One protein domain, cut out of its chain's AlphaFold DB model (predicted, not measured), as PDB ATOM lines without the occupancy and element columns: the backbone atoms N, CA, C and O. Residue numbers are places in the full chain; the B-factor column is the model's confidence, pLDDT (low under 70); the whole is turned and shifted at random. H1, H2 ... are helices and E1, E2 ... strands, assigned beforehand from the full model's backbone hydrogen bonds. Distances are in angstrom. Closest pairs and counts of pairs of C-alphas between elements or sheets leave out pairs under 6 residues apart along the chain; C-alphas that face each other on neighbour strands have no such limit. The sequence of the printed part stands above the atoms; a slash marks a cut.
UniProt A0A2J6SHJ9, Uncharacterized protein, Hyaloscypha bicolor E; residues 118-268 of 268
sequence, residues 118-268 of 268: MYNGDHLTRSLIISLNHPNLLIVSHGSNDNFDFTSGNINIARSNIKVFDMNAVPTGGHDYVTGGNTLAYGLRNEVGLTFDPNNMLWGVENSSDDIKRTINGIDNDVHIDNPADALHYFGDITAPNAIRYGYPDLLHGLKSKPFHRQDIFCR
ATOM      1  N   MET A 118     135.388 202.333 223.948       98.38
ATOM      2  CA  MET A 118     135.382 201.665 222.644       98.38
ATOM      3  C   MET A 118     134.467 202.422 221.677       98.38
ATOM      4  O   MET A 118     133.312 202.716 222.001       98.38
ATOM      5  N   TYR A 119     134.972 202.712 220.478       97.31
ATOM      6  CA  TYR A 119     134.202 203.416 219.456       97.31
ATOM      7  C   TYR A 119     132.926 202.638 219.100       97.31
ATOM      8  O   TYR A 119     132.966 201.414 218.946       97.31
ATOM      9  N   ASN A 120     131.808 203.351 218.980       94.44
ATOM     10  CA  ASN A 120     130.510 202.820 218.575       94.44
ATOM     11  C   ASN A 120     130.329 203.108 217.078       94.44
ATOM     12  O   ASN A 120     130.117 204.255 216.699       94.44
ATOM     13  N   GLY A 121     130.496 202.072 216.261       90.69
ATOM     14  CA  GLY A 121     130.561 202.146 214.805       90.69
ATOM     15  C   GLY A 121     130.001 200.886 214.163       90.69
ATOM     16  O   GLY A 121     129.369 200.105 214.863       90.69
ATOM     17  N   ASP A 122     130.274 200.667 212.879       94.12
ATOM     18  CA  ASP A 122     129.677 199.586 212.078       94.12
ATOM     19  C   ASP A 122     129.857 198.173 212.673       94.12
ATOM     20  O   ASP A 122     128.883 197.498 213.022       94.12
ATOM     21  N   HIS A 123     131.094 197.733 212.930       96.81
ATOM     22  CA  HIS A 123     131.314 196.441 213.581       96.81
ATOM     23  C   HIS A 123     130.953 196.502 215.074       96.81
ATOM     24  O   HIS A 123     131.717 196.986 215.915       96.81
ATOM     25  N   LEU A 124     129.777 195.971 215.430       94.19
ATOM     26  CA  LEU A 124     129.159 196.139 216.758       94.19
ATOM     27  C   LEU A 124     129.713 195.228 217.874       94.19
ATOM     28  O   LEU A 124     129.373 195.374 219.055       94.19
ATOM     29  N   THR A 125     130.507 194.216 217.533       96.50
ATOM     30  CA  THR A 125     130.900 193.171 218.488       96.50
ATOM     31  C   THR A 125     132.225 193.467 219.173       96.50
ATOM     32  O   THR A 125     133.172 193.895 218.523       96.50
ATOM     33  N   ARG A 126     132.321 193.174 220.475       98.06
ATOM     34  CA  ARG A 126     133.585 193.180 221.225       98.06
ATOM     35  C   ARG A 126     133.839 191.784 221.771       98.06
ATOM     36  O   ARG A 126     133.229 191.378 222.757       98.06
ATOM     37  N   SER A 127     134.636 190.987 221.068       98.44
ATOM     38  CA  SER A 127     134.910 189.618 221.515       98.44
ATOM     39  C   SER A 127     135.818 189.638 222.738       98.44
ATOM     40  O   SER A 127     136.771 190.406 222.782       98.44
ATOM     41  N   LEU A 128     135.499 188.799 223.725       98.69
ATOM     42  CA  LEU A 128     136.213 188.708 224.999       98.69
ATOM     43  C   LEU A 128     136.837 187.324 225.142       98.69
ATOM     44  O   LEU A 128     136.153 186.321 224.919       98.69
ATOM     45  N   ILE A 129     138.095 187.241 225.542       98.31
ATOM     46  CA  ILE A 129     138.712 185.977 225.950       98.31
ATOM     47  C   ILE A 129     139.742 186.245 227.046       98.31
ATOM     48  O   ILE A 129     140.331 187.320 227.093       98.31
ATOM     49  N   ILE A 130     139.912 185.293 227.958       97.56
ATOM     50  CA  ILE A 130     140.913 185.340 229.030       97.56
ATOM     51  C   ILE A 130     141.702 184.036 228.966       97.56
ATOM     52  O   ILE A 130     141.105 182.960 228.875       97.56
ATOM     53  N   SER A 131     143.030 184.131 229.007       92.19
ATOM     54  CA  SER A 131     143.908 182.959 229.060       92.19
ATOM     55  C   SER A 131     143.753 182.236 230.399       92.19
ATOM     56  O   SER A 131     143.681 182.871 231.450       92.19
ATOM     57  N   LEU A 132     143.751 180.900 230.383       89.75
ATOM     58  CA  LEU A 132     143.784 180.110 231.618       89.75
ATOM     59  C   LEU A 132     145.120 180.256 232.364       89.75
ATOM     60  O   LEU A 132     145.142 180.193 233.591       89.75
ATOM     61  N   ASN A 133     146.214 180.494 231.638       94.25
ATOM     62  CA  ASN A 133     147.553 180.656 232.207       94.25
ATOM     63  C   ASN A 133     147.782 182.079 232.735       94.25
ATOM     64  O   ASN A 133     148.582 182.281 233.646       94.25
ATOM     65  N   HIS A 134     147.053 183.058 232.192       95.44
ATOM     66  CA  HIS A 134     147.064 184.448 232.645       95.44
ATOM     67  C   HIS A 134     145.631 184.919 232.931       95.44
ATOM     68  O   HIS A 134     145.080 185.726 232.179       95.44
ATOM     69  N   PRO A 135     145.005 184.432 234.021       95.19
ATOM     70  CA  PRO A 135     143.584 184.657 234.299       95.19
ATOM     71  C   PRO A 135     143.233 186.123 234.597       95.19
ATOM     72  O   PRO A 135     142.054 186.475 234.651       95.19
ATOM     73  N   ASN A 136     144.236 186.981 234.792       96.06
ATOM     74  CA  ASN A 136     144.075 188.423 234.939       96.06
ATOM     75  C   ASN A 136     144.118 189.185 233.605       96.06
ATOM     76  O   ASN A 136     143.763 190.358 233.591       96.06
ATOM     77  N   LEU A 137     144.533 188.572 232.495       97.38
ATOM     78  CA  LEU A 137     144.643 189.255 231.207       97.38
ATOM     79  C   LEU A 137     143.359 189.078 230.394       97.38
ATOM     80  O   LEU A 137     143.077 187.998 229.874       97.38
ATOM     81  N   LEU A 138     142.583 190.157 230.282       98.38
ATOM     82  CA  LEU A 138     141.403 190.233 229.425       98.38
ATOM     83  C   LEU A 138     141.794 190.725 228.036       98.38
ATOM     84  O   LEU A 138     142.273 191.845 227.883       98.38
ATOM     85  N   ILE A 139     141.506 189.914 227.027       98.50
ATOM     86  CA  ILE A 139     141.678 190.254 225.623       98.50
ATOM     87  C   ILE A 139     140.340 190.726 225.068       98.50
ATOM     88  O   ILE A 139     139.309 190.070 225.255       98.50
ATOM     89  N   VAL A 140     140.370 191.860 224.376       98.62
ATOM     90  CA  VAL A 140     139.217 192.469 223.717       98.62
ATOM     91  C   VAL A 140     139.559 192.706 222.250       98.62
ATOM     92  O   VAL A 140     140.541 193.381 221.952       98.62
ATOM     93  N   SER A 141     138.745 192.161 221.346       98.31
ATOM     94  CA  SER A 141     138.800 192.479 219.912       98.31
ATOM     95  C   SER A 141     137.801 193.583 219.560       98.31
ATOM     96  O   SER A 141     136.667 193.580 220.057       98.31
ATOM     97  N   HIS A 142     138.219 194.514 218.703       98.00
ATOM     98  CA  HIS A 142     137.433 195.645 218.218       98.00
ATOM     99  C   HIS A 142     137.617 195.794 216.702       98.00
ATOM    100  O   HIS A 142     138.728 196.030 216.231       98.00
ATOM    101  N   GLY A 143     136.527 195.646 215.947       98.25
ATOM    102  CA  GLY A 143     136.532 195.755 214.486       98.25
ATOM    103  C   GLY A 143     136.501 197.194 213.958       98.25
ATOM    104  O   GLY A 143     136.382 198.170 214.695       98.25
ATOM    105  N   SER A 144     136.592 197.336 212.645       98.38
ATOM    106  CA  SER A 144     136.592 198.613 211.941       98.38
ATOM    107  C   SER A 144     135.244 199.336 212.023       98.38
ATOM    108  O   SER A 144     134.213 198.753 212.357       98.38
ATOM    109  N   ASN A 145     135.234 200.627 211.688       97.88
ATOM    110  CA  ASN A 145     133.993 201.399 211.560       97.88
ATOM    111  C   ASN A 145     133.353 201.348 210.155       97.88
ATOM    112  O   ASN A 145     132.359 202.017 209.907       97.88
ATOM    113  N   ASP A 146     133.950 200.633 209.214       97.25
ATOM    114  CA  ASP A 146     133.468 200.561 207.835       97.25
ATOM    115  C   ASP A 146     134.128 199.362 207.151       97.25
ATOM    116  O   ASP A 146     135.080 198.776 207.685       97.25
ATOM    117  N   ASN A 147     133.696 199.056 205.934       97.00
ATOM    118  CA  ASN A 147     134.355 198.103 205.066       97.00
ATOM    119  C   ASN A 147     135.831 198.471 204.797       97.00
ATOM    120  O   ASN A 147     136.684 197.584 204.764       97.00
ATOM    121  N   PHE A 148     136.121 199.774 204.663       96.56
ATOM    122  CA  PHE A 148     137.468 200.344 204.541       96.56
ATOM    123  C   PHE A 148     137.662 201.547 205.479       96.56
ATOM    124  O   PHE A 148     137.566 202.713 205.102       96.56
ATOM    125  N   ASP A 149     137.991 201.260 206.731       97.88
ATOM    126  CA  ASP A 149     138.317 202.244 207.762       97.88
ATOM    127  C   ASP A 149     139.797 202.641 207.686       97.88
ATOM    128  O   ASP A 149     140.616 202.202 208.498       97.88
ATOM    129  N   PHE A 150     140.141 203.498 206.723       97.44
ATOM    130  CA  PHE A 150     141.509 203.998 206.519       97.44
ATOM    131  C   PHE A 150     142.133 204.610 207.775       97.44
ATOM    132  O   PHE A 150     143.329 204.456 208.026       97.44
ATOM    133  N   THR A 151     141.327 205.248 208.625       97.50
ATOM    134  CA  THR A 151     141.840 205.849 209.861       97.50
ATOM    135  C   THR A 151     142.304 204.803 210.878       97.50
ATOM    136  O   THR A 151     143.229 205.079 211.637       97.50
ATOM    137  N   SER A 152     141.758 203.580 210.849       97.44
ATOM    138  CA  SER A 152     142.222 202.471 211.701       97.44
ATOM    139  C   SER A 152     143.632 201.964 211.362       97.44
ATOM    140  O   SER A 152     144.245 201.274 212.174       97.44
ATOM    141  N   GLY A 153     144.196 202.370 210.215       96.25
ATOM    142  CA  GLY A 153     145.616 202.169 209.911       96.25
ATOM    143  C   GLY A 153     146.549 202.889 210.895       96.25
ATOM    144  O   GLY A 153     147.709 202.505 211.044       96.25
ATOM    145  N   ASN A 154     146.050 203.900 211.616       96.81
ATOM    146  CA  ASN A 154     146.738 204.491 212.755       96.81
ATOM    147  C   ASN A 154     146.390 203.722 214.036       96.81
ATOM    148  O   ASN A 154     145.270 203.800 214.535       96.81
ATOM    149  N   ILE A 155     147.383 203.052 214.622       96.19
ATOM    150  CA  ILE A 155     147.231 202.260 215.851       96.19
ATOM    151  C   ILE A 155     146.604 203.042 217.022       96.19
ATOM    152  O   ILE A 155     145.871 202.462 217.823       96.19
ATOM    153  N   ASN A 156     146.823 204.361 217.093       96.31
ATOM    154  CA  ASN A 156     146.293 205.219 218.158       96.31
ATOM    155  C   ASN A 156     144.784 205.472 218.042       96.31
ATOM    156  O   ASN A 156     144.178 205.987 218.975       96.31
ATOM    157  N   ILE A 157     144.167 205.116 216.913       97.44
ATOM    158  CA  ILE A 157     142.710 205.155 216.745       97.44
ATOM    159  C   ILE A 157     142.033 203.991 217.477       97.44
ATOM    160  O   ILE A 157     140.853 204.089 217.815       97.44
ATOM    161  N   ALA A 158     142.781 202.917 217.756       96.94
ATOM    162  CA  ALA A 158     142.321 201.736 218.476       96.94
ATOM    163  C   ALA A 158     140.996 201.169 217.932       96.94
ATOM    164  O   ALA A 158     140.047 200.924 218.672       96.94
ATOM    165  N   ARG A 159     140.947 200.982 216.614       97.94
ATOM    166  CA  ARG A 159     139.945 200.172 215.917       97.94
ATOM    167  C   ARG A 159     140.663 199.187 215.018       97.94
ATOM    168  O   ARG A 159     141.843 199.390 214.724       97.94
ATOM    169  N   SER A 160     139.953 198.158 214.579       98.12
ATOM    170  CA  SER A 160     140.536 197.090 213.766       98.12
ATOM    171  C   SER A 160     141.739 196.446 214.472       98.12
ATOM    172  O   SER A 160     142.837 196.344 213.912       98.12
ATOM    173  N   ASN A 161     141.584 196.157 215.767       97.94
ATOM    174  CA  ASN A 161     142.677 195.771 216.649       97.94
ATOM    175  C   ASN A 161     142.245 194.823 217.776       97.94
ATOM    176  O   ASN A 161     141.065 194.657 218.084       97.94
ATOM    177  N   ILE A 162     143.246 194.227 218.421       98.12
ATOM    178  CA  ILE A 162     143.094 193.414 219.624       98.12
ATOM    179  C   ILE A 162     143.945 194.032 220.726       98.12
ATOM    180  O   ILE A 162     145.135 194.302 220.531       98.12
ATOM    181  N   LYS A 163     143.343 194.239 221.898       98.06
ATOM    182  CA  LYS A 163     144.025 194.783 223.076       98.06
ATOM    183  C   LYS A 163     143.918 193.852 224.277       98.06
ATOM    184  O   LYS A 163     142.931 193.135 224.435       98.06
ATOM    185  N   VAL A 164     144.934 193.902 225.133       97.94
ATOM    186  CA  VAL A 164     145.063 193.130 226.373       97.94
ATOM    187  C   VAL A 164     145.021 194.085 227.562       97.94
ATOM    188  O   VAL A 164     145.758 195.071 227.601       97.94
ATOM    189  N   PHE A 165     144.176 193.793 228.542       98.19
ATOM    190  CA  PHE A 165     143.971 194.609 229.736       98.19
ATOM    191  C   PHE A 165     144.229 193.785 230.996       98.19
ATOM    192  O   PHE A 165     143.718 192.672 231.124       98.19
ATOM    193  N   ASP A 166     144.963 194.350 231.954       97.19
ATOM    194  CA  ASP A 166     145.183 193.717 233.255       97.19
ATOM    195  C   ASP A 166     144.002 193.979 234.201       97.19
ATOM    196  O   ASP A 166     143.694 195.117 234.573       97.19
ATOM    197  N   MET A 167     143.324 192.904 234.594       97.62
ATOM    198  CA  MET A 167     142.168 192.913 235.484       97.62
ATOM    199  C   MET A 167     142.536 193.046 236.966       97.62
ATOM    200  O   MET A 167     141.638 193.299 237.775       97.62
ATOM    201  N   ASN A 168     143.820 192.935 237.325       96.38
ATOM    202  CA  ASN A 168     144.307 193.223 238.677       96.38
ATOM    203  C   ASN A 168     144.504 194.728 238.924       96.38
ATOM    204  O   ASN A 168     144.516 195.163 240.072       96.38
ATOM    205  N   ALA A 169     144.618 195.521 237.857       96.06
ATOM    206  CA  ALA A 169     144.920 196.949 237.907       96.06
ATOM    207  C   ALA A 169     143.838 197.798 237.215       96.06
ATOM    208  O   ALA A 169     144.141 198.748 236.498       96.06
ATOM    209  N   VAL A 170     142.560 197.443 237.392       98.06
ATOM    210  CA  VAL A 170     141.439 198.195 236.803       98.06
ATOM    211  C   VAL A 170     141.280 199.541 237.526       98.06
ATOM    212  O   VAL A 170     140.974 199.538 238.722       98.06
ATOM    213  N   PRO A 171     141.438 200.689 236.841       97.75
ATOM    214  CA  PRO A 171     141.248 201.996 237.458       97.75
ATOM    215  C   PRO A 171     139.762 202.281 237.723       97.75
ATOM    216  O   PRO A 171     138.865 201.634 237.175       97.75
ATOM    217  N   THR A 172     139.481 203.298 238.540       96.44
ATOM    218  CA  THR A 172     138.114 203.801 238.730       96.44
ATOM    219  C   THR A 172     137.517 204.209 237.381       96.44
ATOM    220  O   THR A 172     138.063 205.064 236.695       96.44
ATOM    221  N   GLY A 173     136.386 203.604 237.010       96.75
ATOM    222  CA  GLY A 173     135.737 203.826 235.709       96.75
ATOM    223  C   GLY A 173     136.155 202.850 234.602       96.75
ATOM    224  O   GLY A 173     135.535 202.860 233.540       96.75
ATOM    225  N   GLY A 174     137.115 201.960 234.867       98.56
ATOM    226  CA  GLY A 174     137.638 200.990 233.907       98.56
ATOM    227  C   GLY A 174     138.754 201.552 233.028       98.56
ATOM    228  O   GLY A 174     138.960 202.761 232.947       98.56
ATOM    229  N   HIS A 175     139.486 200.659 232.364       98.69
ATOM    230  CA  HIS A 175     140.507 201.042 231.389       98.69
ATOM    231  C   HIS A 175     139.862 201.783 230.215       98.69
ATOM    232  O   HIS A 175     138.878 201.305 229.650       98.69
ATOM    233  N   ASP A 176     140.420 202.918 229.807       98.44
ATOM    234  CA  ASP A 176     140.059 203.531 228.529       98.44
ATOM    235  C   ASP A 176     140.612 202.669 227.383       98.44
ATOM    236  O   ASP A 176     141.785 202.308 227.390       98.44
ATOM    237  N   TYR A 177     139.782 202.282 226.414       98.38
ATOM    238  CA  TYR A 177     140.191 201.340 225.370       98.38
ATOM    239  C   TYR A 177     141.252 201.925 224.444       98.38
ATOM    240  O   TYR A 177     142.128 201.198 223.977       98.38
ATOM    241  N   VAL A 178     141.183 203.227 224.166       97.50
ATOM    242  CA  VAL A 178     142.101 203.880 223.233       97.50
ATOM    243  C   VAL A 178     143.479 204.010 223.875       97.50
ATOM    244  O   VAL A 178     144.472 203.558 223.305       97.50
ATOM    245  N   THR A 179     143.528 204.540 225.096       97.25
ATOM    246  CA  THR A 179     144.772 204.918 225.784       97.25
ATOM    247  C   THR A 179     145.295 203.879 226.776       97.25
ATOM    248  O   THR A 179     146.491 203.851 227.051       97.25
ATOM    249  N   GLY A 180     144.435 203.010 227.303       96.50
ATOM    250  CA  GLY A 180     144.785 201.948 228.247       96.50
ATOM    251  C   GLY A 180     145.022 200.594 227.578       96.50
ATOM    252  O   GLY A 180     144.717 200.399 226.401       96.50
ATOM    253  N   GLY A 181     145.540 199.634 228.348       95.25
ATOM    254  CA  GLY A 181     145.873 198.290 227.863       95.25
ATOM    255  C   GLY A 181     146.993 198.255 226.813       95.25
ATOM    256  O   GLY A 181     147.423 199.276 226.281       95.25
ATOM    257  N   ASN A 182     147.446 197.049 226.487       95.31
ATOM    258  CA  ASN A 182     148.490 196.811 225.493       95.31
ATOM    259  C   ASN A 182     147.863 196.389 224.164       95.31
ATOM    260  O   ASN A 182     147.029 195.486 224.137       95.31
ATOM    261  N   THR A 183     148.264 197.006 223.053       96.44
ATOM    262  CA  THR A 183     147.841 196.552 221.719       96.44
ATOM    263  C   THR A 183     148.628 195.304 221.324       96.44
ATOM    264  O   THR A 183     149.849 195.357 221.183       96.44
ATOM    265  N   LEU A 184     147.917 194.188 221.149       96.25
ATOM    266  CA  LEU A 184     148.478 192.897 220.743       96.25
ATOM    267  C   LEU A 184     148.529 192.729 219.228       96.25
ATOM    268  O   LEU A 184     149.323 191.952 218.734       96.25
ATOM    269  N   ALA A 185     147.643 193.387 218.491       96.75
ATOM    270  CA  ALA A 185     147.619 193.344 217.036       96.75
ATOM    271  C   ALA A 185     146.724 194.466 216.521       96.75
ATOM    272  O   ALA A 185     145.778 194.860 217.205       96.75
ATOM    273  N   TYR A 186     147.002 194.975 215.324       98.00
ATOM    274  CA  TYR A 186     146.135 195.931 214.637       98.00
ATOM    275  C   TYR A 186     146.166 195.718 213.123       98.00
ATOM    276  O   TYR A 186     146.959 194.930 212.611       98.00
ATOM    277  N   GLY A 187     145.297 196.414 212.395       97.81
ATOM    278  CA  GLY A 187     145.076 196.120 210.981       97.81
ATOM    279  C   GLY A 187     144.360 194.784 210.798       97.81
ATOM    280  O   GLY A 187     144.728 194.012 209.919       97.81
ATOM    281  N   LEU A 188     143.363 194.544 211.654       97.56
ATOM    282  CA  LEU A 188     142.451 193.405 211.663       97.56
ATOM    283  C   LEU A 188     141.031 193.939 211.463       97.56
ATOM    284  O   LEU A 188     140.486 194.527 212.394       97.56
ATOM    285  N   ARG A 189     140.449 193.819 210.270       98.31
ATOM    286  CA  ARG A 189     139.146 194.409 209.930       98.31
ATOM    287  C   ARG A 189     138.089 194.103 210.987       98.31
ATOM    288  O   ARG A 189     137.462 195.029 211.489       98.31
ATOM    289  N   ASN A 190     137.878 192.842 211.340       98.25
ATOM    290  CA  ASN A 190     136.880 192.403 212.303       98.25
ATOM    291  C   ASN A 190     137.159 190.970 212.815       98.25
ATOM    292  O   ASN A 190     136.442 190.012 212.503       98.25
ATOM    293  N   GLU A 191     138.166 190.845 213.686       97.75
ATOM    294  CA  GLU A 191     138.579 189.572 214.290       97.75
ATOM    295  C   GLU A 191     137.589 189.083 215.371       97.75
ATOM    296  O   GLU A 191     137.762 189.301 216.577       97.75
ATOM    297  N   VAL A 192     136.486 188.453 214.969       97.81
ATOM    298  CA  VAL A 192     135.401 188.092 215.902       97.81
ATOM    299  C   VAL A 192     135.670 186.782 216.643       97.81
ATOM    300  O   VAL A 192     135.254 186.631 217.802       97.81
ATOM    301  N   GLY A 193     136.285 185.799 215.993       97.94
ATOM    302  CA  GLY A 193     136.616 184.521 216.617       97.94
ATOM    303  C   GLY A 193     138.006 184.582 217.231       97.94
ATOM    304  O   GLY A 193     138.938 184.997 216.563       97.94
ATOM    305  N   LEU A 194     138.136 184.172 218.493       98.25
ATOM    306  CA  LEU A 194     139.410 184.106 219.207       98.25
ATOM    307  C   LEU A 194     139.474 182.807 220.005       98.25
ATOM    308  O   LEU A 194     138.472 182.408 220.609       98.25
ATOM    309  N   THR A 195     140.647 182.185 220.056       97.62
ATOM    310  CA  THR A 195     140.910 181.024 220.911       97.62
ATOM    311  C   THR A 195     142.377 180.960 221.315       97.62
ATOM    312  O   THR A 195     143.242 181.496 220.630       97.62
ATOM    313  N   PHE A 196     142.650 180.270 222.418       97.81
ATOM    314  CA  PHE A 196     144.001 179.840 222.760       97.81
ATOM    315  C   PHE A 196     144.241 178.420 222.257       97.81
ATOM    316  O   PHE A 196     143.323 177.593 222.271       97.81
ATOM    317  N   ASP A 197     145.466 178.141 221.825       96.88
ATOM    318  CA  ASP A 197     145.946 176.775 221.626       96.88
ATOM    319  C   ASP A 197     146.503 176.174 222.940       96.88
ATOM    320  O   ASP A 197     146.607 176.876 223.954       96.88
ATOM    321  N   PRO A 198     146.874 174.877 222.968       95.50
ATOM    322  CA  PRO A 198     147.455 174.250 224.160       95.50
ATOM    323  C   PRO A 198     148.803 174.832 224.615       95.50
ATOM    324  O   PRO A 198     149.192 174.613 225.761       95.50
ATOM    325  N   ASN A 199     149.506 175.574 223.755       95.06
ATOM    326  CA  ASN A 199     150.743 176.283 224.092       95.06
ATOM    327  C   ASN A 199     150.467 177.698 224.624       95.06
ATOM    328  O   ASN A 199     151.402 178.475 224.804       95.06
ATOM    329  N   ASN A 200     149.197 178.026 224.887       94.94
ATOM    330  CA  ASN A 200     148.744 179.325 225.365       94.94
ATOM    331  C   ASN A 200     149.023 180.477 224.385       94.94
ATOM    332  O   ASN A 200     149.182 181.628 224.788       94.94
ATOM    333  N   MET A 201     149.040 180.176 223.089       96.12
ATOM    334  CA  MET A 201     149.162 181.191 222.053       96.12
ATOM    335  C   MET A 201     147.785 181.590 221.544       96.12
ATOM    336  O   MET A 201     146.908 180.740 221.372       96.12
ATOM    337  N   LEU A 202     147.587 182.888 221.318       97.81
ATOM    338  CA  LEU A 202     146.324 183.411 220.822       97.81
ATOM    339  C   LEU A 202     146.240 183.260 219.301       97.81
ATOM    340  O   LEU A 202     147.153 183.638 218.566       97.81
ATOM    341  N   TRP A 203     145.092 182.769 218.852       98.25
ATOM    342  CA  TRP A 203     144.689 182.688 217.457       98.25
ATOM    343  C   TRP A 203     143.371 183.428 217.253       98.25
ATOM    344  O   TRP A 203     142.535 183.473 218.165       98.25
ATOM    345  N   GLY A 204     143.158 183.953 216.052       98.06
ATOM    346  CA  GLY A 204     141.879 184.529 215.662       98.06
ATOM    347  C   GLY A 204     141.488 184.219 214.230       98.06
ATOM    348  O   GLY A 204     142.304 183.735 213.446       98.06
ATOM    349  N   VAL A 205     140.212 184.463 213.934       98.12
ATOM    350  CA  VAL A 205     139.675 184.413 212.575       98.12
ATOM    351  C   VAL A 205     139.060 185.748 212.172       98.12
ATOM    352  O   VAL A 205     138.239 186.323 212.903       98.12
ATOM    353  N   GLU A 206     139.442 186.179 210.977       97.19
ATOM    354  CA  GLU A 206     139.121 187.472 210.384       97.19
ATOM    355  C   GLU A 206     137.853 187.401 209.527       97.19
ATOM    356  O   GLU A 206     137.632 186.405 208.841       97.19
ATOM    357  N   ASN A 207     137.051 188.472 209.531       97.50
ATOM    358  CA  ASN A 207     136.033 188.722 208.503       97.50
ATOM    359  C   ASN A 207     136.562 189.823 207.581       97.50
ATOM    360  O   ASN A 207     136.558 191.007 207.942       97.50
ATOM    361  N   SER A 208     137.034 189.425 206.406       95.12
ATOM    362  CA  SER A 208     137.782 190.301 205.503       95.12
ATOM    363  C   SER A 208     136.878 191.281 204.731       95.12
ATOM    364  O   SER A 208     135.671 191.323 204.947       95.12
ATOM    365  N   SER A 209     137.464 192.166 203.917       95.12
ATOM    366  CA  SER A 209     136.726 193.257 203.249       95.12
ATOM    367  C   SER A 209     135.740 192.765 202.188       95.12
ATOM    368  O   SER A 209     136.043 191.859 201.421       95.12
ATOM    369  N   ASP A 210     134.606 193.449 202.090       94.88
ATOM    370  CA  ASP A 210     133.546 193.215 201.109       94.88
ATOM    371  C   ASP A 210     133.778 194.037 199.825       94.88
ATOM    372  O   ASP A 210     134.573 194.984 199.814       94.88
ATOM    373  N   ASP A 211     133.060 193.710 198.746       94.25
ATOM    374  CA  ASP A 211     132.961 194.505 197.505       94.25
ATOM    375  C   ASP A 211     134.310 194.964 196.913       94.25
ATOM    376  O   ASP A 211     134.458 196.071 196.372       94.25
ATOM    377  N   ILE A 212     135.335 194.121 197.042       92.75
ATOM    378  CA  ILE A 212     136.693 194.514 196.689       92.75
ATOM    379  C   ILE A 212     136.924 194.572 195.175       92.75
ATOM    380  O   ILE A 212     136.445 193.758 194.384       92.75
ATOM    381  N   LYS A 213     137.749 195.544 194.777       92.06
ATOM    382  CA  LYS A 213     138.162 195.775 193.390       92.06
ATOM    383  C   LYS A 213     139.677 195.831 193.278       92.06
ATOM    384  O   LYS A 213     140.352 196.338 194.176       92.06
ATOM    385  N   ARG A 214     140.193 195.376 192.136       89.69
ATOM    386  CA  ARG A 214     141.606 195.440 191.756       89.69
ATOM    387  C   ARG A 214     141.790 196.333 190.532       89.69
ATOM    388  O   ARG A 214     141.287 196.022 189.452       89.69
ATOM    389  N   THR A 215     142.554 197.411 190.683       90.94
ATOM    390  CA  THR A 215     142.913 198.290 189.566       90.94
ATOM    391  C   THR A 215     144.033 197.658 188.736       90.94
ATOM    392  O   THR A 215     145.099 197.335 189.258       90.94
ATOM    393  N   ILE A 216     143.801 197.467 187.437       88.25
ATOM    394  CA  ILE A 216     144.765 196.918 186.473       88.25
ATOM    395  C   ILE A 216     144.781 197.848 185.270       88.25
ATOM    396  O   ILE A 216     143.742 198.075 184.654       88.25
ATOM    397  N   ASN A 217     145.951 198.399 184.938       92.38
ATOM    398  CA  ASN A 217     146.108 199.365 183.843       92.38
ATOM    399  C   ASN A 217     145.118 200.545 183.943       92.38
ATOM    400  O   ASN A 217     144.567 200.993 182.941       92.38
ATOM    401  N   GLY A 218     144.864 201.017 185.170       92.88
ATOM    402  CA  GLY A 218     143.936 202.117 185.454       92.88
ATOM    403  C   GLY A 218     142.448 201.752 185.407       92.88
ATOM    404  O   GLY A 218     141.614 202.640 185.544       92.88
ATOM    405  N   ILE A 219     142.105 200.474 185.226       93.75
ATOM    406  CA  ILE A 219     140.720 199.993 185.189       93.75
ATOM    407  C   ILE A 219     140.436 199.179 186.448       93.75
ATOM    408  O   ILE A 219     141.165 198.234 186.756       93.75
ATOM    409  N   ASP A 220     139.360 199.512 187.151       93.50
ATOM    410  CA  ASP A 220     138.893 198.751 188.307       93.50
ATOM    411  C   ASP A 220     138.168 197.480 187.866       93.50
ATOM    412  O   ASP A 220     137.157 197.529 187.167       93.50
ATOM    413  N   ASN A 221     138.672 196.336 188.318       92.62
ATOM    414  CA  ASN A 221     138.078 195.030 188.082       92.62
ATOM    415  C   ASN A 221     137.466 194.529 189.387       92.62
ATOM    416  O   ASN A 221     138.149 194.486 190.411       92.62
ATOM    417  N   ASP A 222     136.192 194.157 189.350       93.56
ATOM    418  CA  ASP A 222     135.521 193.519 190.478       93.56
ATOM    419  C   ASP A 222     136.067 192.098 190.687       93.56
ATOM    420  O   ASP A 222     136.141 191.307 189.744       93.56
ATOM    421  N   VAL A 223     136.486 191.797 191.917       93.25
ATOM    422  CA  VAL A 223     137.043 190.495 192.303       93.25
ATOM    423  C   VAL A 223     136.395 189.927 193.574       93.25
ATOM    424  O   VAL A 223     136.896 188.931 194.094       93.25
ATOM    425  N   HIS A 224     135.290 190.517 194.055       94.25
ATOM    426  CA  HIS A 224     134.723 190.230 195.383       94.25
ATOM    427  C   HIS A 224     134.187 188.799 195.562       94.25
ATOM    428  O   HIS A 224     134.110 188.296 196.676       94.25
ATOM    429  N   ILE A 225     133.796 188.133 194.470       93.50
ATOM    430  CA  ILE A 225     133.172 186.800 194.533       93.50
ATOM    431  C   ILE A 225     134.111 185.759 195.150       93.50
ATOM    432  O   ILE A 225     133.673 184.895 195.900       93.50
ATOM    433  N   ASP A 226     135.397 185.838 194.810       91.38
ATOM    434  CA  ASP A 226     136.407 184.853 195.204       91.38
ATOM    435  C   ASP A 226     137.564 185.498 195.984       91.38
ATOM    436  O   ASP A 226     138.591 184.856 196.182       91.38
ATOM    437  N   ASN A 227     137.470 186.775 196.358       91.50
ATOM    438  CA  ASN A 227     138.481 187.480 197.138       91.50
ATOM    439  C   ASN A 227     137.810 188.567 197.995       91.50
ATOM    440  O   ASN A 227     136.787 189.104 197.588       91.50
ATOM    441  N   PRO A 228     138.434 188.988 199.104       93.44
ATOM    442  CA  PRO A 228     139.662 188.445 199.678       93.44
ATOM    443  C   PRO A 228     139.390 187.132 200.425       93.44
ATOM    444  O   PRO A 228     138.247 186.744 200.640       93.44
ATOM    445  N   ALA A 229     140.451 186.426 200.810       92.44
ATOM    446  CA  ALA A 229     140.317 185.332 201.760       92.44
ATOM    447  C   ALA A 229     139.956 185.887 203.148       92.44
ATOM    448  O   ALA A 229     140.548 186.882 203.588       92.44
ATOM    449  N   ASP A 230     139.081 185.185 203.866       92.06
ATOM    450  CA  ASP A 230     139.123 185.191 205.327       92.06
ATOM    451  C   ASP A 230     140.416 184.509 205.794       92.06
ATOM    452  O   ASP A 230     140.967 183.635 205.115       92.06
ATOM    453  N   ALA A 231     140.922 184.915 206.954       92.75
ATOM    454  CA  ALA A 231     142.222 184.479 207.442       92.75
ATOM    455  C   ALA A 231     142.142 183.914 208.859       92.75
ATOM    456  O   ALA A 231     141.324 184.337 209.671       92.75
ATOM    457  N   LEU A 232     143.034 182.964 209.144       96.81
ATOM    458  CA  LEU A 232     143.383 182.543 210.496       96.81
ATOM    459  C   LEU A 232     144.707 183.222 210.856       96.81
ATOM    460  O   LEU A 232     145.712 183.007 210.173       96.81
ATOM    461  N   HIS A 233     144.728 184.015 211.923       97.12
ATOM    462  CA  HIS A 233     145.936 184.691 212.395       97.12
ATOM    463  C   HIS A 233     146.483 184.052 213.667       97.12
ATOM    464  O   HIS A 233     145.739 183.622 214.546       97.12
ATOM    465  N   TYR A 234     147.813 184.021 213.757       96.75
ATOM    466  CA  TYR A 234     148.562 183.671 214.959       96.75
ATOM    467  C   TYR A 234     149.086 184.951 215.607       96.75
ATOM    468  O   TYR A 234     149.989 185.583 215.065       96.75
ATOM    469  N   PHE A 235     148.546 185.321 216.766       96.25
ATOM    470  CA  PHE A 235     148.971 186.510 217.514       96.25
ATOM    471  C   PHE A 235     150.091 186.210 218.519       96.25
ATOM    472  O   PHE A 235     150.825 187.117 218.913       96.25
ATOM    473  N   GLY A 236     150.243 184.939 218.901       95.19
ATOM    474  CA  GLY A 236     151.291 184.480 219.806       95.19
ATOM    475  C   GLY A 236     150.992 184.750 221.279       95.19
ATOM    476  O   GLY A 236     149.843 184.679 221.720       95.19
ATOM    477  N   ASP A 237     152.053 184.995 222.044       94.88
ATOM    478  CA  ASP A 237     151.994 185.215 223.487       94.88
ATOM    479  C   ASP A 237     151.380 186.587 223.812       94.88
ATOM    480  O   ASP A 237     151.838 187.629 223.345       94.88
ATOM    481  N   ILE A 238     150.343 186.581 224.648       95.31
ATOM    482  CA  ILE A 238     149.591 187.772 225.057       95.31
ATOM    483  C   ILE A 238     150.279 188.602 226.151       95.31
ATOM    484  O   ILE A 238     149.800 189.688 226.484       95.31
ATOM    485  N   THR A 239     151.338 188.080 226.775       93.62
ATOM    486  CA  THR A 239     152.027 188.737 227.898       93.62
ATOM    487  C   THR A 239     153.001 189.818 227.444       93.62
ATOM    488  O   THR A 239     153.326 190.719 228.219       93.62
ATOM    489  N   ALA A 240     153.422 189.771 226.181       81.38
ATOM    490  CA  ALA A 240     154.273 190.770 225.564       81.38
ATOM    491  C   ALA A 240     153.443 191.656 224.621       81.38
ATOM    492  O   ALA A 240     152.695 191.140 223.788       81.38
ATOM    493  N   PRO A 241     153.566 192.995 224.699       74.19
ATOM    494  CA  PRO A 241     153.025 193.867 223.668       74.19
ATOM    495  C   PRO A 241     153.628 193.486 222.320       74.19
ATOM    496  O   PRO A 241     154.849 193.453 222.165       74.19
ATOM    497  N   ASN A 242     152.770 193.220 221.346       78.56
ATOM    498  CA  ASN A 242     153.204 192.748 220.045       78.56
ATOM    499  C   ASN A 242     152.429 193.473 218.955       78.56
ATOM    500  O   ASN A 242     151.675 192.846 218.241       78.56
ATOM    501  N   ALA A 243     152.572 194.798 218.852       90.56
ATOM    502  CA  ALA A 243     151.812 195.686 217.963       90.56
ATOM    503  C   ALA A 243     152.044 195.445 216.447       90.56
ATOM    504  O   ALA A 243     152.292 196.375 215.682       90.56
ATOM    505  N   ILE A 244     151.972 194.192 216.008       93.94
ATOM    506  CA  ILE A 244     152.076 193.726 214.639       93.94
ATOM    507  C   ILE A 244     150.858 194.216 213.872       93.94
ATOM    508  O   ILE A 244     149.715 194.138 214.339       93.94
ATOM    509  N   ARG A 245     151.134 194.704 212.666       95.69
ATOM    510  CA  ARG A 245     150.126 195.084 211.690       95.69
ATOM    511  C   ARG A 245     149.787 193.897 210.791       95.69
ATOM    512  O   ARG A 245     150.686 193.354 210.156       95.69
ATOM    513  N   TYR A 246     148.504 193.565 210.668       96.12
ATOM    514  CA  TYR A 246     147.999 192.430 209.877       96.12
ATOM    515  C   TYR A 246     147.437 192.815 208.499       96.12
ATOM    516  O   TYR A 246     146.852 191.989 207.802       96.12
ATOM    517  N   GLY A 247     147.696 194.049 208.064       95.62
ATOM    518  CA  GLY A 247     147.502 194.489 206.683       95.62
ATOM    519  C   GLY A 247     146.361 195.478 206.491       95.62
ATOM    520  O   GLY A 247     146.584 196.533 205.890       95.62
ATOM    521  N   TYR A 248     145.181 195.202 207.050       97.62
ATOM    522  CA  TYR A 248     144.019 196.076 206.896       97.62
ATOM    523  C   TYR A 248     144.340 197.518 207.357       97.62
ATOM    524  O   TYR A 248     145.122 197.719 208.301       97.62
ATOM    525  N   PRO A 249     143.793 198.556 206.701       96.00
ATOM    526  CA  PRO A 249     142.888 198.531 205.541       96.00
ATOM    527  C   PRO A 249     143.583 198.513 204.175       96.00
ATOM    528  O   PRO A 249     142.905 198.512 203.151       96.00
ATOM    529  N   ASP A 250     144.915 198.496 204.147       93.31
ATOM    530  CA  ASP A 250     145.680 198.695 202.914       93.31
ATOM    531  C   ASP A 250     146.008 197.373 202.205       93.31
ATOM    532  O   ASP A 250     146.118 197.345 200.978       93.31
ATOM    533  N   LEU A 251     146.169 196.290 202.980       92.06
ATOM    534  CA  LEU A 251     146.551 194.963 202.496       92.06
ATOM    535  C   LEU A 251     145.514 193.904 202.862       92.06
ATOM    536  O   LEU A 251     145.099 193.823 204.019       92.06
ATOM    537  N   LEU A 252     145.167 193.053 201.894       90.12
ATOM    538  CA  LEU A 252     144.232 191.935 202.061       90.12
ATOM    539  C   LEU A 252     144.859 190.603 201.605       90.12
ATOM    540  O   LEU A 252     145.800 190.580 200.807       90.12
ATOM    541  N   HIS A 253     144.323 189.482 202.098       84.94
ATOM    542  CA  HIS A 253     144.790 188.133 201.749       84.94
ATOM    543  C   HIS A 253     144.151 187.635 200.454       84.94
ATOM    544  O   HIS A 253     142.934 187.716 200.286       84.94
ATOM    545  N   GLY A 254     144.959 187.085 199.547       79.25
ATOM    546  CA  GLY A 254     144.472 186.522 198.291       79.25
ATOM    547  C   GLY A 254     144.087 185.068 198.330       79.25
ATOM    548  O   GLY A 254     144.877 184.225 198.742       79.25
ATOM    549  N   LEU A 255     142.876 184.780 197.846       71.19
ATOM    550  CA  LEU A 255     142.347 183.427 197.753       71.19
ATOM    551  C   LEU A 255     142.518 182.876 196.339       71.19
ATOM    552  O   LEU A 255     143.120 181.818 196.147       71.19
ATOM    553  N   LYS A 256     142.026 183.596 195.326       73.69
ATOM    554  CA  LYS A 256     142.082 183.139 193.937       73.69
ATOM    555  C   LYS A 256     142.948 184.053 193.107       73.69
ATOM    556  O   LYS A 256     142.643 185.228 192.915       73.69
ATOM    557  N   SER A 257     144.003 183.459 192.557       63.25
ATOM    558  CA  SER A 257     144.898 184.184 191.680       63.25
ATOM    559  C   SER A 257     144.350 184.273 190.258       63.25
ATOM    560  O   SER A 257     144.571 185.284 189.655       63.25
ATOM    561  N   LYS A 258     143.596 183.335 189.668       54.53
ATOM    562  CA  LYS A 258     143.294 183.411 188.214       54.53
ATOM    563  C   LYS A 258     142.412 184.616 187.804       54.53
ATOM    564  O   LYS A 258     141.370 184.805 188.425       54.53
ATOM    565  N   PRO A 259     142.762 185.348 186.720       49.81
ATOM    566  CA  PRO A 259     143.790 185.041 185.706       49.81
ATOM    567  C   PRO A 259     145.242 185.374 186.111       49.81
ATOM    568  O   PRO A 259     146.170 185.117 185.354       49.81
ATOM    569  N   PHE A 260     145.454 185.903 187.304       54.72
ATOM    570  CA  PHE A 260     146.729 186.275 187.916       54.72
ATOM    571  C   PHE A 260     147.553 185.040 188.359       54.72
ATOM    572  O   PHE A 260     147.041 184.028 188.859       54.72
ATOM    573  N   HIS A 261     148.863 185.081 188.127       39.66
ATOM    574  CA  HIS A 261     149.808 184.029 188.499       39.66
ATOM    575  C   HIS A 261     150.365 184.281 189.916       39.66
ATOM    576  O   HIS A 261     150.993 185.299 190.127       39.66
ATOM    577  N   ARG A 262     150.144 183.316 190.830       37.81
ATOM    578  CA  ARG A 262     150.831 183.003 192.116       37.81
ATOM    579  C   ARG A 262     151.251 184.136 193.085       37.81
ATOM    580  O   ARG A 262     152.199 184.851 192.822       37.81
ATOM    581  N   GLN A 263     150.689 184.041 194.304       42.59
ATOM    582  CA  GLN A 263     151.193 184.561 195.594       42.59
ATOM    583  C   GLN A 263     151.568 186.048 195.623       42.59
ATOM    584  O   GLN A 263     152.724 186.388 195.846       42.59
ATOM    585  N   ASP A 264     150.566 186.918 195.523       42.56
ATOM    586  CA  ASP A 264     150.749 188.335 195.820       42.56
ATOM    587  C   ASP A 264     149.939 188.721 197.058       42.56
ATOM    588  O   ASP A 264     148.745 188.433 197.165       42.56
ATOM    589  N   ILE A 265     150.608 189.388 197.997       47.19
ATOM    590  CA  ILE A 265     149.964 190.229 199.006       47.19
ATOM    591  C   ILE A 265     149.214 191.325 198.239       47.19
ATOM    592  O   ILE A 265     149.807 192.018 197.407       47.19
ATOM    593  N   PHE A 266     147.911 191.479 198.474       50.94
ATOM    594  CA  PHE A 266     147.119 192.469 197.753       50.94
ATOM    595  C   PHE A 266     147.350 193.867 198.325       50.94
ATOM    596  O   PHE A 266     146.675 194.256 199.269       50.94
ATOM    597  N   CYS A 267     148.274 194.634 197.750       42.09
ATOM    598  CA  CYS A 267     148.342 196.087 197.946       42.09
ATOM    599  C   CYS A 267     147.487 196.772 196.884       42.09
ATOM    600  O   CYS A 267     147.691 196.455 195.712       42.09
ATOM    601  N   ARG A 268     146.590 197.703 197.235       40.62
ATOM    602  CA  ARG A 268     146.032 198.636 196.237       40.62
ATOM    603  C   ARG A 268     147.139 199.455 195.578       40.62
ATOM    604  O   ARG A 268     148.034 199.924 196.312       40.62
TER     605      ARG A 268
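AT A GLANCE: This is residues 118 to 268 of the 268 residues of an uncharacterized protein of Hyaloscypha bicolor E (UniProt A0A2J6SHJ9). Amid much loop and little regular structure, two small antiparallel sheets, E1-E2-E3-E4 and E5-E6-E9, form a sandwich, face to face; hairpin E7-E8 sits near one end of the long axis. The printed part has 151 residues, 47 in nine named strands and helix H1, between E2 and E3: mostly strand. It is compact, radius of gyration of the C-alphas 16.6 A, yet elongated, spanning 55 by 33 by 21 A.

IN THESE COORDINATES: From C-alpha 126 at (133.585, 193.180, 221.225), E1 runs to 130; then find E2 137 to 142, 16.2 A, H1 150 to 153, E3 161 to 166, 16.9 A, E4 182 to 186, E5 193 to 196, E6 202 to 205, E7 213 to 216, E8 219 to 222, and E9 232 to 236, which ends with C-alpha 236 at (151.291, 184.480, 219.806).

HOW THE PARTS SIT: Within hydrogen-bond range, see N 129 and O 139, 3.1 A, for E1 and E2; N 140 and O 163, 2.9 A, for E2 and E3; N 164 and O 182, 2.8 A, for E3 and E4; N 195 and O 203, 3.0 A, for E5 and E6; N 204 and O 233, 3.0 A, for E6 and E9. The closest C-alphas of E1 and E5, Ile 129 and Leu 194, are 7.0 A apart. H1, too short for an O i to N i+4 pair, is only just not on the larger sheet, with 4 pairs of C-alphas within 10 A.

THE WHOLE: The farthest C-alphas, Thr 172 and Pro 259, are 56.5 A apart. The printed part has no cut; link E3 to E4 is long; pLDDT is under 70 at residues 257 to 268.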